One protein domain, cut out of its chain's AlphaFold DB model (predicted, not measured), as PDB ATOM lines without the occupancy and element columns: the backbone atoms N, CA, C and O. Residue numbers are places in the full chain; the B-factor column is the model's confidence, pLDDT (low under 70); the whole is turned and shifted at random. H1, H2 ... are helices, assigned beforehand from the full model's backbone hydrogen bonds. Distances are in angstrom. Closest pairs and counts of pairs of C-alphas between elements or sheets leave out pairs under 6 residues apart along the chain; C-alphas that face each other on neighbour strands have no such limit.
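What this domain is: This is residues 9 to 116 of the 657 residues of the protein "Guanine nucleotide-binding protein subunit beta-like protein" of Hondaea fermentalgiana (UniProt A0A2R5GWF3). Two antiparallel helices side by side, H4 and H5, form one side of this compact body, and H1, H3 and H6 cover them, H1 packing on H4, H6 on H5, and H3 between H1 and H6. The short helix H2 joins H1 to H3, and the short last helix, H7, sits next to H3 and H6. The printed part has 108 residues, with seven named helices, H1 to H7 in chain order, and no named strand; the class is all helix. The radius of gyration of the C-alphas is 12.8 A, and the C-alphas span 34 by 32 by 20 A.

How they stand to each other: H1, residues 9 to 24, has a kink of 57 degrees near residue 17. H2, residues 28 to 35, makes a helical hairpin with H1, opposite ways at a steep tilt of 42 degrees; residues 18 to 23 alone of H1 touch it, closest at the C-alphas of Ile 19 and Ala 31, 5.2 A apart. H3, residues 38 to 45, is the hub and touches five other helices. H2 and H3 touch only at the corner by their link, and only just, with 3 pairs of C-alphas within 8 A; the closest are those of Leu 34 and Trp 40, 6.2 A apart. H4, residues 51 to 67, touches H1 at a shallow tilt of 18 degrees, the same way; residues 16 to 20 alone of H1 touch it, and the C-alphas of Phe 20 and Asp 64 are the closest, 6.1 A apart. Residues 54 to 58 alone of H4 touch H3, closest at the C-alphas of Ile 45 and Ile 58, 5.6 A apart. H5, residues 78 to 91, forms a helical hairpin with H4, opposite ways at a shallow tilt of 12 degrees, and the closest C-alphas, of Arg 55 and Ser 90, are 4.7 A apart. H6, residues 93 to 104, touches H5 with residues 95 to 100 alone, at a steep tilt of 45 degrees; the closest C-alphas are those of Leu 89 and Glu 95, 6.3 A apart. H7, residues 111 to 115, only just touches H3, with 3 pairs of C-alphas within 8 A; the closest are those of Phe 38 and Ser 115, 5.4 A apart. Every O i to N i+4 pair is within hydrogen-bond range in H2, H3, H4 and H7, against 10 of 12 in H1, 8 of 10 in H5 and 6 of 8 in H6.

Where its parts are: H1 begins at C-alpha 9 (71.222, -70.681, 81.948) and measures 21.8 A from first to last C-alpha. H4 measures 24.1 A, H5 18.1 A and H6 17.5 A. H7 ends at C-alpha 115 (78.319, -96.116, 76.263).

The domain as a whole: The C-alphas of Arg 9 and Asp 107 are the two farthest apart, at 38.1 A. The printed part has no cut and no long link. Mean pLDDT of the printed part is 79.4; residues 9 to 16, 87 to 88, 102 and 106 to 107 are under 70.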
ATOM      1  N   ARG A   9      72.314 -70.274  81.055       46.91
ATOM      2  CA  ARG A   9      71.222 -70.681  81.948       46.91
ATOM      3  C   ARG A   9      70.180 -71.592  81.291       46.91
ATOM      4  O   ARG A   9      69.634 -72.442  81.986       46.91
ATOM      5  N   ASP A  10      69.916 -71.455  79.990       51.69
ATOM      6  CA  ASP A  10      68.930 -72.299  79.293       51.69
ATOM      7  C   ASP A  10      69.474 -73.707  79.011       51.69
ATOM      8  O   ASP A  10      68.732 -74.687  79.109       51.69
ATOM      9  N   ASN A  11      70.779 -73.826  78.742       57.28
ATOM     10  CA  ASN A  11      71.460 -75.119  78.615       57.28
ATOM     11  C   ASN A  11      71.514 -75.848  79.964       57.28
ATOM     12  O   ASN A  11      71.243 -77.047  80.025       57.28
ATOM     13  N   ASP A  12      71.783 -75.110  81.041       62.72
ATOM     14  CA  ASP A  12      71.833 -75.634  82.407       62.72
ATOM     15  C   ASP A  12      70.462 -76.141  82.873       62.72
ATOM     16  O   ASP A  12      70.336 -77.240  83.410       62.72
ATOM     17  N   PHE A  13      69.401 -75.371  82.606       64.88
ATOM     18  CA  PHE A  13      68.032 -75.779  82.913       64.88
ATOM     19  C   PHE A  13      67.607 -77.011  82.104       64.88
ATOM     20  O   PHE A  13      66.997 -77.929  82.659       64.88
ATOM     21  N   SER A  14      67.966 -77.042  80.815       65.56
ATOM     22  CA  SER A  14      67.654 -78.148  79.908       65.56
ATOM     23  C   SER A  14      68.350 -79.443  80.324       65.56
ATOM     24  O   SER A  14      67.699 -80.480  80.352       65.56
ATOM     25  N   LEU A  15      69.629 -79.398  80.715       69.06
ATOM     26  CA  LEU A  15      70.360 -80.568  81.222       69.06
ATOM     27  C   LEU A  15      69.791 -81.063  82.559       69.06
ATOM     28  O   LEU A  15      69.582 -82.264  82.724       69.06
ATOM     29  N   ARG A  16      69.468 -80.143  83.479       69.44
ATOM     30  CA  ARG A  16      68.941 -80.471  84.817       69.44
ATOM     31  C   ARG A  16      67.569 -81.155  84.788       69.44
ATOM     32  O   ARG A  16      67.310 -81.975  85.656       69.44
ATOM     33  N   HIS A  17      66.711 -80.839  83.812       76.44
ATOM     34  CA  HIS A  17      65.316 -81.316  83.774       76.44
ATOM     35  C   HIS A  17      64.959 -82.128  82.514       76.44
ATOM     36  O   HIS A  17      63.786 -82.453  82.303       76.44
ATOM     37  N   ALA A  18      65.931 -82.480  81.662       81.88
ATOM     38  CA  ALA A  18      65.682 -83.236  80.426       81.88
ATOM     39  C   ALA A  18      64.946 -84.558  80.688       81.88
ATOM     40  O   ALA A  18      63.956 -84.862  80.020       81.88
ATOM     41  N   ILE A  19      65.394 -85.319  81.692       85.88
ATOM     42  CA  ILE A  19      64.781 -86.600  82.069       85.88
ATOM     43  C   ILE A  19      63.338 -86.395  82.532       85.88
ATOM     44  O   ILE A  19      62.440 -87.120  82.102       85.88
ATOM     45  N   PHE A  20      63.089 -85.355  83.330       84.56
ATOM     46  CA  PHE A  20      61.752 -85.007  83.796       84.56
ATOM     47  C   PHE A  20      60.786 -84.716  82.648       84.56
ATOM     48  O   PHE A  20      59.703 -85.309  82.576       84.56
ATOM     49  N   HIS A  21      61.183 -83.857  81.711       84.69
ATOM     50  CA  HIS A  21      60.330 -83.490  80.584       84.69
ATOM     51  C   HIS A  21      60.091 -84.650  79.612       84.69
ATOM     52  O   HIS A  21      58.951 -84.838  79.189       84.69
ATOM     53  N   LEU A  22      61.111 -85.464  79.314       85.25
ATOM     54  CA  LEU A  22      60.981 -86.620  78.417       85.25
ATOM     55  C   LEU A  22      60.055 -87.698  78.983       85.25
ATOM     56  O   LEU A  22      59.250 -88.275  78.257       85.25
ATOM     57  N   VAL A  23      60.119 -87.970  80.288       85.12
ATOM     58  CA  VAL A  23      59.207 -88.951  80.888       85.12
ATOM     59  C   VAL A  23      57.777 -88.406  80.944       85.12
ATOM     60  O   VAL A  23      56.835 -89.149  80.665       85.12
ATOM     61  N   LYS A  24      57.591 -87.112  81.250       85.38
ATOM     62  CA  LYS A  24      56.263 -86.473  81.270       85.38
ATOM     63  C   LYS A  24      55.633 -86.335  79.880       85.38
ATOM     64  O   LYS A  24      54.409 -86.384  79.793       85.38
ATOM     65  N   SER A  25      56.425 -86.213  78.811       85.69
ATOM     66  CA  SER A  25      55.934 -86.205  77.422       85.69
ATOM     67  C   SER A  25      55.631 -87.602  76.863       85.69
ATOM     68  O   SER A  25      55.175 -87.720  75.727       85.69
ATOM     69  N   GLY A  26      55.846 -88.666  77.648       84.88
ATOM     70  CA  GLY A  26      55.637 -90.056  77.226       84.88
ATOM     71  C   GLY A  26      56.827 -90.671  76.479       84.88
ATOM     72  O   GLY A  26      56.751 -91.812  76.030       84.88
ATOM     73  N   GLU A  27      57.956 -89.970  76.385       88.75
ATOM     74  CA  GLU A  27      59.158 -90.375  75.648       88.75
ATOM     75  C   GLU A  27      60.164 -91.132  76.535       88.75
ATOM     76  O   GLU A  27      61.371 -90.883  76.507       88.75
ATOM     77  N   ARG A  28      59.679 -92.109  77.316       86.56
ATOM     78  CA  ARG A  28      60.500 -92.891  78.267       86.56
ATOM     79  C   ARG A  28      61.733 -93.539  77.633       86.56
ATOM     80  O   ARG A  28      62.801 -93.527  78.232       86.56
ATOM     81  N   ALA A  29      61.611 -94.045  76.406       85.06
ATOM     82  CA  ALA A  29      62.735 -94.644  75.687       85.06
ATOM     83  C   ALA A  29      63.887 -93.648  75.452       85.06
ATOM     84  O   ALA A  29      65.052 -94.025  75.538       85.06
ATOM     85  N   LYS A  30      63.576 -92.366  75.211       86.75
ATOM     86  CA  LYS A  30      64.595 -91.318  75.055       86.75
ATOM     87  C   LYS A  30      65.212 -90.916  76.392       86.75
ATOM     88  O   LYS A  30      66.402 -90.636  76.436       86.75
ATOM     89  N   ALA A  31      64.434 -90.931  77.478       87.44
ATOM     90  CA  ALA A  31      64.959 -90.689  78.821       87.44
ATOM     91  C   ALA A  31      65.991 -91.758  79.227       87.44
ATOM     92  O   ALA A  31      67.067 -91.414  79.706       87.44
ATOM     93  N   PHE A  32      65.714 -93.040  78.961       90.12
ATOM     94  CA  PHE A  32      66.687 -94.112  79.203       90.12
ATOM     95  C   PHE A  32      67.883 -94.054  78.258       90.12
ATOM     96  O   PHE A  32      68.998 -94.312  78.697       90.12
ATOM     97  N   ALA A  33      67.687 -93.667  76.994       88.50
ATOM     98  CA  ALA A  33      68.803 -93.452  76.076       88.50
ATOM     99  C   ALA A  33      69.782 -92.388  76.603       88.50
ATOM    100  O   ALA A  33      70.981 -92.612  76.536       88.50
ATOM    101  N   LEU A  34      69.283 -91.287  77.184       89.50
ATOM    102  CA  LEU A  34      70.129 -90.262  77.809       89.50
ATOM    103  C   LEU A  34      70.786 -90.742  79.106       89.50
ATOM    104  O   LEU A  34      71.974 -90.525  79.299       89.50
ATOM    105  N   LEU A  35      70.044 -91.419  79.991       89.56
ATOM    106  CA  LEU A  35      70.618 -91.961  81.229       89.56
ATOM    107  C   LEU A  35      71.704 -93.005  80.957       89.56
ATOM    108  O   LEU A  35      72.616 -93.154  81.759       89.56
ATOM    109  N   ASN A  36      71.617 -93.719  79.841       91.12
ATOM    110  CA  ASN A  36      72.609 -94.703  79.430       91.12
ATOM    111  C   ASN A  36      73.737 -94.105  78.584       91.12
ATOM    112  O   ASN A  36      74.643 -94.843  78.216       91.12
ATOM    113  N   ASP A  37      73.690 -92.809  78.271       89.88
ATOM    114  CA  ASP A  37      74.724 -92.111  77.514       89.88
ATOM    115  C   ASP A  37      75.753 -91.510  78.477       89.88
ATOM    116  O   ASP A  37      75.471 -90.571  79.228       89.88
ATOM    117  N   PHE A  38      76.968 -92.059  78.458       88.31
ATOM    118  CA  PHE A  38      78.047 -91.633  79.348       88.31
ATOM    119  C   PHE A  38      78.386 -90.141  79.196       88.31
ATOM    120  O   PHE A  38      78.571 -89.441  80.196       88.31
ATOM    121  N   ALA A  39      78.437 -89.633  77.961       85.50
ATOM    122  CA  ALA A  39      78.794 -88.245  77.683       85.50
ATOM    123  C   ALA A  39      77.708 -87.283  78.183       85.50
ATOM    124  O   ALA A  39      78.009 -86.220  78.744       85.50
ATOM    125  N   TRP A  40      76.442 -87.678  78.039       89.31
ATOM    126  CA  TRP A  40      75.328 -86.920  78.592       89.31
ATOM    127  C   TRP A  40      75.350 -86.911  80.124       89.31
ATOM    128  O   TRP A  40      75.264 -85.836  80.719       89.31
ATOM    129  N   VAL A  41      75.518 -88.073  80.769       88.81
ATOM    130  CA  VAL A  41      75.555 -88.178  82.238       88.81
ATOM    131  C   VAL A  41      76.687 -87.332  82.806       88.81
ATOM    132  O   VAL A  41      76.450 -86.548  83.724       88.81
ATOM    133  N   ARG A  42      77.887 -87.412  82.219       87.00
ATOM    134  CA  ARG A  42      79.036 -86.579  82.594       87.00
ATOM    135  C   ARG A  42      78.713 -85.090  82.501       87.00
ATOM    136  O   ARG A  42      78.976 -84.335  83.438       87.00
ATOM    137  N   SER A  43      78.103 -84.671  81.395       86.38
ATOM    138  CA  SER A  43      77.704 -83.276  81.189       86.38
ATOM    139  C   SER A  43      76.666 -82.830  82.221       86.38
ATOM    140  O   SER A  43      76.766 -81.729  82.749       86.38
ATOM    141  N   ALA A  44      75.703 -83.691  82.557       85.88
ATOM    142  CA  ALA A  44      74.647 -83.389  83.517       85.88
ATOM    143  C   ALA A  44      75.170 -83.232  84.955       85.88
ATOM    144  O   ALA A  44      74.708 -82.349  85.676       85.88
ATOM    145  N   ILE A  45      76.139 -84.050  85.381       87.62
ATOM    146  CA  ILE A  45      76.709 -83.971  86.741       87.62
ATOM    147  C   ILE A  45      77.759 -82.861  86.897       87.62
ATOM    148  O   ILE A  45      77.998 -82.399  88.010       87.62
ATOM    149  N   SER A  46      78.347 -82.400  85.790       85.88
ATOM    150  CA  SER A  46      79.342 -81.315  85.777       85.88
ATOM    151  C   SER A  46      78.721 -79.920  85.927       85.88
ATOM    152  O   SER A  46      79.430 -78.923  86.019       85.88
ATOM    153  N   VAL A  47      77.391 -79.836  85.959       84.25
ATOM    154  CA  VAL A  47      76.637 -78.588  86.068       84.25
ATOM    155  C   VAL A  47      76.693 -78.030  87.503       84.25
ATOM    156  O   VAL A  47      76.003 -78.503  88.416       84.25
ATOM    157  N   GLY A  48      77.505 -76.986  87.691       78.38
ATOM    158  CA  GLY A  48      77.669 -76.233  88.939       78.38
ATOM    159  C   GLY A  48      79.112 -75.765  89.156       78.38
ATOM    160  O   GLY A  48      80.051 -76.538  88.968       78.38
ATOM    161  N   ASP A  49      79.282 -74.516  89.597       75.12
ATOM    162  CA  ASP A  49      80.609 -73.896  89.759       75.12
ATOM    163  C   ASP A  49      81.360 -74.417  91.002       75.12
ATOM    164  O   ASP A  49      82.586 -74.344  91.083       75.12
ATOM    165  N   ASP A  50      80.635 -74.989  91.968       77.94
ATOM    166  CA  ASP A  50      81.171 -75.509  93.227       77.94
ATOM    167  C   ASP A  50      80.582 -76.888  93.596       77.94
ATOM    168  O   ASP A  50      79.601 -77.355  93.008       77.94
ATOM    169  N   GLU A  51      81.201 -77.557  94.577       78.69
ATOM    170  CA  GLU A  51      80.790 -78.889  95.048       78.69
ATOM    171  C   GLU A  51      79.326 -78.915  95.510       78.69
ATOM    172  O   GLU A  51      78.591 -79.855  95.205       78.69
ATOM    173  N   ALA A  52      78.873 -77.882  96.228       70.88
ATOM    174  CA  ALA A  52      77.518 -77.828  96.768       70.88
ATOM    175  C   ALA A  52      76.476 -77.734  95.643       70.88
ATOM    176  O   ALA A  52      75.437 -78.401  95.698       70.88
ATOM    177  N   GLN A  53      76.772 -76.961  94.599       79.19
ATOM    178  CA  GLN A  53      75.948 -76.848  93.402       79.19
ATOM    179  C   GLN A  53      75.923 -78.154  92.608       79.19
ATOM    180  O   GLN A  53      74.835 -78.607  92.254       79.19
ATOM    181  N   ARG A  54      77.076 -78.801  92.385       83.94
ATOM    182  CA  ARG A  54      77.137 -80.105  91.701       83.94
ATOM    183  C   ARG A  54      76.395 -81.186  92.480       83.94
ATOM    184  O   ARG A  54      75.580 -81.912  91.912       83.94
ATOM    185  N   ARG A  55      76.569 -81.236  93.803       80.31
ATOM    186  CA  ARG A  55      75.835 -82.144  94.697       80.31
ATOM    187  C   ARG A  55      74.326 -81.932  94.618       80.31
ATOM    188  O   ARG A  55      73.573 -82.903  94.559       80.31
ATOM    189  N   ALA A  56      73.880 -80.677  94.592       79.56
ATOM    190  CA  ALA A  56      72.471 -80.348  94.416       79.56
ATOM    191  C   ALA A  56      71.954 -80.769  93.031       79.56
ATOM    192  O   ALA A  56      70.847 -81.294  92.928       79.56
ATOM    193  N   THR A  57      72.750 -80.592  91.972       83.00
ATOM    194  CA  THR A  57      72.398 -81.018  90.611       83.00
ATOM    195  C   THR A  57      72.234 -82.535  90.512       83.00
ATOM    196  O   THR A  57      71.187 -83.002  90.063       83.00
ATOM    197  N   ILE A  58      73.212 -83.305  91.000       84.00
ATOM    198  CA  ILE A  58      73.152 -84.775  91.022       84.00
ATOM    199  C   ILE A  58      71.950 -85.244  91.859       84.00
ATOM    200  O   ILE A  58      71.186 -86.109  91.430       84.00
ATOM    201  N   GLY A  59      71.730 -84.626  93.025       80.12
ATOM    202  CA  GLY A  59      70.595 -84.928  93.896       80.12
ATOM    203  C   GLY A  59      69.231 -84.657  93.249       80.12
ATOM    204  O   GLY A  59      68.309 -85.453  93.419       80.12
ATOM    205  N   ASN A  60      69.100 -83.577  92.474       82.56
ATOM    206  CA  ASN A  60      67.871 -83.263  91.743       82.56
ATOM    207  C   ASN A  60      67.590 -84.288  90.635       82.56
ATOM    208  O   ASN A  60      66.469 -84.777  90.547       82.56
ATOM    209  N   LEU A  61      68.603 -84.679  89.850       84.75
ATOM    210  CA  LEU A  61      68.456 -85.708  88.814       84.75
ATOM    211  C   LEU A  61      67.997 -87.052  89.405       84.75
ATOM    212  O   LEU A  61      67.105 -87.710  88.863       84.75
ATOM    213  N   ILE A  62      68.576 -87.445  90.545       84.12
ATOM    214  CA  ILE A  62      68.181 -88.653  91.278       84.12
ATOM    215  C   ILE A  62      66.733 -88.538  91.767       84.12
ATOM    216  O   ILE A  62      65.945 -89.463  91.556       84.12
ATOM    217  N   ARG A  63      66.367 -87.408  92.388       80.88
ATOM    218  CA  ARG A  63      65.004 -87.156  92.877       80.88
ATOM    219  C   ARG A  63      63.981 -87.252  91.745       80.88
ATOM    220  O   ARG A  63      62.983 -87.948  91.903       80.88
ATOM    221  N   ASP A  64      64.254 -86.636  90.599       80.56
ATOM    222  CA  ASP A  64      63.362 -86.678  89.441       80.56
ATOM    223  C   ASP A  64      63.176 -88.123  88.944       80.56
ATOM    224  O   ASP A  64      62.053 -88.556  88.687       80.56
ATOM    225  N   CYS A  65      64.245 -88.928  88.892       82.31
ATOM    226  CA  CYS A  65      64.146 -90.347  88.533       82.31
ATOM    227  C   CYS A  65      63.281 -91.157  89.519       82.31
ATOM    228  O   CYS A  65      62.574 -92.082  89.102       82.31
ATOM    229  N   VAL A  66      63.320 -90.819  90.814       80.25
ATOM    230  CA  VAL A  66      62.471 -91.429  91.853       80.25
ATOM    231  C   VAL A  66      61.008 -91.034  91.654       80.25
ATOM    232  O   VAL A  66      60.148 -91.911  91.585       80.25
ATOM    233  N   GLU A  67      60.718 -89.741  91.494       78.44
ATOM    234  CA  GLU A  67      59.354 -89.221  91.314       78.44
ATOM    235  C   GLU A  67      58.678 -89.733  90.032       78.44
ATOM    236  O   GLU A  67      57.463 -89.928  89.983       78.44
ATOM    237  N   LEU A  68      59.466 -89.976  88.985       80.75
ATOM    238  CA  LEU A  68      58.991 -90.476  87.693       80.75
ATOM    239  C   LEU A  68      58.873 -92.007  87.638       80.75
ATOM    240  O   LEU A  68      58.410 -92.547  86.627       80.75
ATOM    241  N   GLY A  69      59.277 -92.703  88.708       77.75
ATOM    242  CA  GLY A  69      59.210 -94.160  88.824       77.75
ATOM    243  C   GLY A  69      60.213 -94.908  87.942       77.75
ATOM    244  O   GLY A  69      59.962 -96.058  87.593       77.75
ATOM    245  N   ILE A  70      61.323 -94.268  87.558       80.75
ATOM    246  CA  ILE A  70      62.355 -94.858  86.687       80.75
ATOM    247  C   ILE A  70      63.672 -95.164  87.419       80.75
ATOM    248  O   ILE A  70      64.579 -95.738  86.831       80.75
ATOM    249  N   TYR A  71      63.779 -94.834  88.709       78.88
ATOM    250  CA  TYR A  71      64.981 -95.075  89.524       78.88
ATOM    251  C   TYR A  71      65.369 -96.564  89.658       78.88
ATOM    252  O   TYR A  71      66.542 -96.882  89.824       78.88
ATOM    253  N   PHE A  72      64.397 -97.478  89.564       72.44
ATOM    254  CA  PHE A  72      64.606 -98.935  89.602       72.44
ATOM    255  C   PHE A  72      64.337 -99.614  88.251       72.44
ATOM    256  O   PHE A  72      64.116-100.823  88.196       72.44
ATOM    257  N   ALA A  73      64.298 -98.839  87.169       77.94
ATOM    258  CA  ALA A  73      64.001 -99.361  85.848       77.94
ATOM    259  C   ALA A  73      65.138-100.285  85.365       77.94
ATOM    260  O   ALA A  73      66.297 -99.867  85.386       77.94
ATOM    261  N   PRO A  74      64.847-101.523  84.923       75.62
ATOM    262  CA  PRO A  74      65.870-102.435  84.401       75.62
ATOM    263  C   PRO A  74      66.571-101.898  83.143       75.62
ATOM    264  O   PRO A  74      67.621-102.405  82.756       75.62
ATOM    265  N   GLU A  75      65.996-100.885  82.497       80.88
ATOM    266  CA  GLU A  75      66.539-100.215  81.325       80.88
ATOM    267  C   GLU A  75      67.751 -99.312  81.626       80.88
ATOM    268  O   GLU A  75      68.453 -98.965  80.678       80.88
ATOM    269  N   SER A  76      68.013 -98.919  82.887       82.38
ATOM    270  CA  SER A  76      69.170 -98.079  83.255       82.38
ATOM    271  C   SER A  76      69.558 -98.172  84.742       82.38
ATOM    272  O   SER A  76      68.753 -97.855  85.619       82.38
ATOM    273  N   ASP A  77      70.823 -98.505  85.043       79.00
ATOM    274  CA  ASP A  77      71.359 -98.513  86.420       79.00
ATOM    275  C   ASP A  77      71.944 -97.150  86.846       79.00
ATOM    276  O   ASP A  77      72.278 -96.948  88.020       79.00
ATOM    277  N   THR A  78      72.014 -96.188  85.922       84.81
ATOM    278  CA  THR A  78      72.654 -94.877  86.101       84.81
ATOM    279  C   THR A  78      72.160 -94.101  87.327       84.81
ATOM    280  O   THR A  78      73.006 -93.646  88.099       84.81
ATOM    281  N   PRO A  79      70.844 -93.962  87.606       83.38
ATOM    282  CA  PRO A  79      70.385 -93.201  88.774       83.38
ATOM    283  C   PRO A  79      70.872 -93.785  90.112       83.38
ATOM    284  O   PRO A  79      71.165 -93.044  91.050       83.38
ATOM    285  N   ARG A  80      70.989 -95.117  90.194       80.25
ATOM    286  CA  ARG A  80      71.454 -95.839  91.392       80.25
ATOM    287  C   ARG A  80      72.967 -95.781  91.540       80.25
ATOM    288  O   ARG A  80      73.490 -95.684  92.646       80.25
ATOM    289  N   PHE A  81      73.673 -95.839  90.420       80.94
ATOM    290  CA  PHE A  81      75.106 -95.609  90.394       80.94
ATOM    291  C   PHE A  81      75.440 -94.188  90.900       80.94
ATOM    292  O   PHE A  81      76.247 -94.038  91.821       80.94
ATOM    293  N   LEU A  82      74.756 -93.162  90.380       82.94
ATOM    294  CA  LEU A  82      74.971 -91.764  90.768       82.94
ATOM    295  C   LEU A  82      74.702 -91.517  92.257       82.94
ATOM    296  O   LEU A  82      75.422 -90.738  92.877       82.94
ATOM    297  N   SER A  83      73.718 -92.192  92.864       80.25
ATOM    298  CA  SER A  83      73.430 -92.036  94.296       80.25
ATOM    299  C   SER A  83      74.537 -92.595  95.198       80.25
ATOM    300  O   SER A  83      74.860 -91.977  96.212       80.25
ATOM    301  N   LYS A  84      75.182 -93.703  94.805       72.19
ATOM    302  CA  LYS A  84      76.336 -94.282  95.520       72.19
ATOM    303  C   LYS A  84      77.635 -93.502  95.305       72.19
ATOM    304  O   LYS A  84      78.527 -93.566  96.148       72.19
ATOM    305  N   ALA A  85      77.754 -92.791  94.187       74.56
ATOM    306  CA  ALA A  85      78.948 -92.034  93.829       74.56
ATOM    307  C   ALA A  85      78.810 -90.520  94.087       74.56
ATOM    308  O   ALA A  85      79.756 -89.782  93.836       74.56
ATOM    309  N   VAL A  86      77.678 -90.046  94.629       79.12
ATOM    310  CA  VAL A  86      77.352 -88.608  94.718       79.12
ATOM    311  C   VAL A  86      78.428 -87.776  95.409       79.12
ATOM    312  O   VAL A  86      78.696 -86.673  94.962       79.12
ATOM    313  N   HIS A  87      79.058 -88.302  96.463       66.12
ATOM    314  CA  HIS A  87      80.097 -87.600  97.220       66.12
ATOM    315  C   HIS A  87      81.387 -87.412  96.417       66.12
ATOM    316  O   HIS A  87      81.967 -86.331  96.436       66.12
ATOM    317  N   ALA A  88      81.803 -88.455  95.698       68.69
ATOM    318  CA  ALA A  88      82.966 -88.410  94.823       68.69
ATOM    319  C   ALA A  88      82.688 -87.511  93.610       68.69
ATOM    320  O   ALA A  88      83.425 -86.572  93.342       68.69
ATOM    321  N   LEU A  89      81.539 -87.707  92.957       80.00
ATOM    322  CA  LEU A  89      81.160 -86.983  91.741       80.00
ATOM    323  C   LEU A  89      80.794 -85.514  91.981       80.00
ATOM    324  O   LEU A  89      80.925 -84.695  91.074       80.00
ATOM    325  N   SER A  90      80.324 -85.148  93.180       79.25
ATOM    326  CA  SER A  90      80.132 -83.736  93.524       79.25
ATOM    327  C   SER A  90      81.458 -83.007  93.683       79.25
ATOM    328  O   SER A  90      81.550 -81.824  93.352       79.25
ATOM    329  N   TYR A  91      82.474 -83.714  94.180       75.50
ATOM    330  CA  TYR A  91      83.821 -83.186  94.322       75.50
ATOM    331  C   TYR A  91      84.478 -83.054  92.949       75.50
ATOM    332  O   TYR A  91      84.840 -81.939  92.560       75.50
ATOM    333  N   ASP A  92      84.503 -84.158  92.197       77.06
ATOM    334  CA  ASP A  92      85.094 -84.270  90.871       77.06
ATOM    335  C   ASP A  92      84.232 -85.134  89.915       77.06
ATOM    336  O   ASP A  92      84.190 -86.365  90.025       77.06
ATOM    337  N   PRO A  93      83.534 -84.508  88.949       80.31
ATOM    338  CA  PRO A  93      82.766 -85.203  87.915       80.31
ATOM    339  C   PRO A  93      83.577 -86.150  87.023       80.31
ATOM    340  O   PRO A  93      82.993 -87.040  86.397       80.31
ATOM    341  N   ASN A  94      84.894 -85.968  86.930       79.81
ATOM    342  CA  ASN A  94      85.755 -86.744  86.040       79.81
ATOM    343  C   ASN A  94      86.049 -88.143  86.583       79.81
ATOM    344  O   ASN A  94      86.314 -89.066  85.813       79.81
ATOM    345  N   GLU A  95      85.826 -88.361  87.881       77.31
ATOM    346  CA  GLU A  95      85.854 -89.695  88.478       77.31
ATOM    347  C   GLU A  95      84.736 -90.622  87.966       77.31
ATOM    348  O   GLU A  95      84.731 -91.808  88.295       77.31
ATOM    349  N   LEU A  96      83.783 -90.133  87.161       83.38
ATOM    350  CA  LEU A  96      82.645 -90.914  86.671       83.38
ATOM    351  C   LEU A  96      83.055 -92.259  86.062       83.38
ATOM    352  O   LEU A  96      82.486 -93.282  86.439       83.38
ATOM    353  N   ALA A  97      84.046 -92.280  85.171       79.56
ATOM    354  CA  ALA A  97      84.505 -93.516  84.536       79.56
ATOM    355  C   ALA A  97      85.130 -94.489  85.554       79.56
ATOM    356  O   ALA A  97      84.751 -95.662  85.586       79.56
ATOM    357  N   SER A  98      85.978 -93.985  86.460       74.69
ATOM    358  CA  SER A  98      86.619 -94.779  87.521       74.69
ATOM    359  C   SER A  98      85.581 -95.398  88.437       74.69
ATOM    360  O   SER A  98      85.624 -96.580  88.754       74.69
ATOM    361  N   GLN A  99      84.595 -94.601  88.839       78.19
ATOM    362  CA  GLN A  99      83.535 -95.015  89.742       78.19
ATOM    363  C   GLN A  99      82.603 -96.033  89.060       78.19
ATOM    364  O   GLN A  99      82.152 -96.969  89.735       78.19
ATOM    365  N   VAL A 100      82.312 -95.861  87.759       79.06
ATOM    366  CA  VAL A 100      81.509 -96.783  86.935       79.06
ATOM    367  C   VAL A 100      82.210 -98.131  86.832       79.06
ATOM    368  O   VAL A 100      81.617 -99.143  87.199       79.06
ATOM    369  N   LEU A 101      83.478 -98.164  86.422       76.06
ATOM    370  CA  LEU A 101      84.204 -99.417  86.218       76.06
ATOM    371  C   LEU A 101      84.634-100.083  87.530       76.06
ATOM    372  O   LEU A 101      84.593-101.308  87.619       76.06
ATOM    373  N   ALA A 102      84.902 -99.312  88.591       68.50
ATOM    374  CA  ALA A 102      85.277 -99.854  89.908       68.50
ATOM    375  C   ALA A 102      84.150-100.642  90.546       68.50
ATOM    376  O   ALA A 102      84.395-101.503  91.389       68.50
ATOM    377  N   ARG A 103      82.917-100.305  90.168       74.00
ATOM    378  CA  ARG A 103      81.730-100.971  90.667       74.00
ATOM    379  C   ARG A 103      81.196-101.976  89.657       74.00
ATOM    380  O   ARG A 103      80.839-103.060  90.075       74.00
ATOM    381  N   LEU A 104      81.093-101.648  88.369       71.88
ATOM    382  CA  LEU A 104      80.414-102.504  87.382       71.88
ATOM    383  C   LEU A 104      81.343-103.480  86.655       71.88
ATOM    384  O   LEU A 104      80.858-104.483  86.133       71.88
ATOM    385  N   GLY A 105      82.649-103.211  86.631       70.44
ATOM    386  CA  GLY A 105      83.645-104.004  85.912       70.44
ATOM    387  C   GLY A 105      83.651-103.786  84.392       70.44
ATOM    388  O   GLY A 105      82.671-103.331  83.800       70.44
ATOM    389  N   HIS A 106      84.770-104.146  83.755       67.19
ATOM    390  CA  HIS A 106      85.009-103.960  82.313       67.19
ATOM    391  C   HIS A 106      84.088-104.794  81.416       67.19
ATOM    392  O   HIS A 106      83.627-104.312  80.386       67.19
ATOM    393  N   ASP A 107      83.758-106.018  81.830       65.12
ATOM    394  CA  ASP A 107      82.910-106.933  81.052       65.12
ATOM    395  C   ASP A 107      81.404-106.741  81.316       65.12
ATOM    396  O   ASP A 107      80.572-107.586  80.954       65.12
ATOM    397  N   SER A 108      81.022-105.643  81.978       74.94
ATOM    398  CA  SER A 108      79.630-105.394  82.339       74.94
ATOM    399  C   SER A 108      78.734-105.290  81.108       74.94
ATOM    400  O   SER A 108      79.043-104.640  80.110       74.94
ATOM    401  N   LYS A 109      77.543-105.889  81.193       75.25
ATOM    402  CA  LYS A 109      76.495-105.711  80.174       75.25
ATOM    403  C   LYS A 109      75.724-104.399  80.349       75.25
ATOM    404  O   LYS A 109      74.781-104.174  79.590       75.25
ATOM    405  N   ASP A 110      76.093-103.581  81.334       81.19
ATOM    406  CA  ASP A 110      75.412-102.333  81.648       81.19
ATOM    407  C   ASP A 110      75.465-101.340  80.466       81.19
ATOM    408  O   ASP A 110      76.539-101.121  79.896       81.19
ATOM    409  N   PRO A 111      74.329-100.746  80.060       81.44
ATOM    410  CA  PRO A 111      74.291 -99.781  78.966       81.44
ATOM    411  C   PRO A 111      75.201 -98.561  79.164       81.44
ATOM    412  O   PRO A 111      75.780 -98.100  78.184       81.44
ATOM    413  N   LEU A 112      75.370 -98.075  80.401       82.94
ATOM    414  CA  LEU A 112      76.248 -96.946  80.712       82.94
ATOM    415  C   LEU A 112      77.722 -97.326  80.524       82.94
ATOM    416  O   LEU A 112      78.489 -96.542  79.975       82.94
ATOM    417  N   VAL A 113      78.099 -98.555  80.906       83.38
ATOM    418  CA  VAL A 113      79.442 -99.114  80.649       83.38
ATOM    419  C   VAL A 113      79.670 -99.309  79.151       83.38
ATOM    420  O   VAL A 113      80.746 -99.017  78.651       83.38
ATOM    421  N   ARG A 114      78.657 -99.737  78.389       83.00
ATOM    422  CA  ARG A 114      78.762 -99.859  76.920       83.00
ATOM    423  C   ARG A 114      78.838 -98.518  76.199       83.00
ATOM    424  O   ARG A 114      79.390 -98.453  75.104       83.00
ATOM    425  N   SER A 115      78.234 -97.482  76.774       82.88
ATOM    426  CA  SER A 115      78.319 -96.116  76.263       82.88
ATOM    427  C   SER A 115      79.582 -95.392  76.717       82.88
ATOM    428  O   SER A 115      79.841 -94.295  76.217       82.88
ATOM    429  N   LEU A 116      80.348 -95.965  77.650       80.38
ATOM    430  CA  LEU A 116      81.655 -95.457  78.021       80.38
ATOM    431  C   LEU A 116      82.567 -95.562  76.798       80.38
ATOM    432  O   LEU A 116      83.073 -96.625  76.447       80.38
TER     433      LEU A 116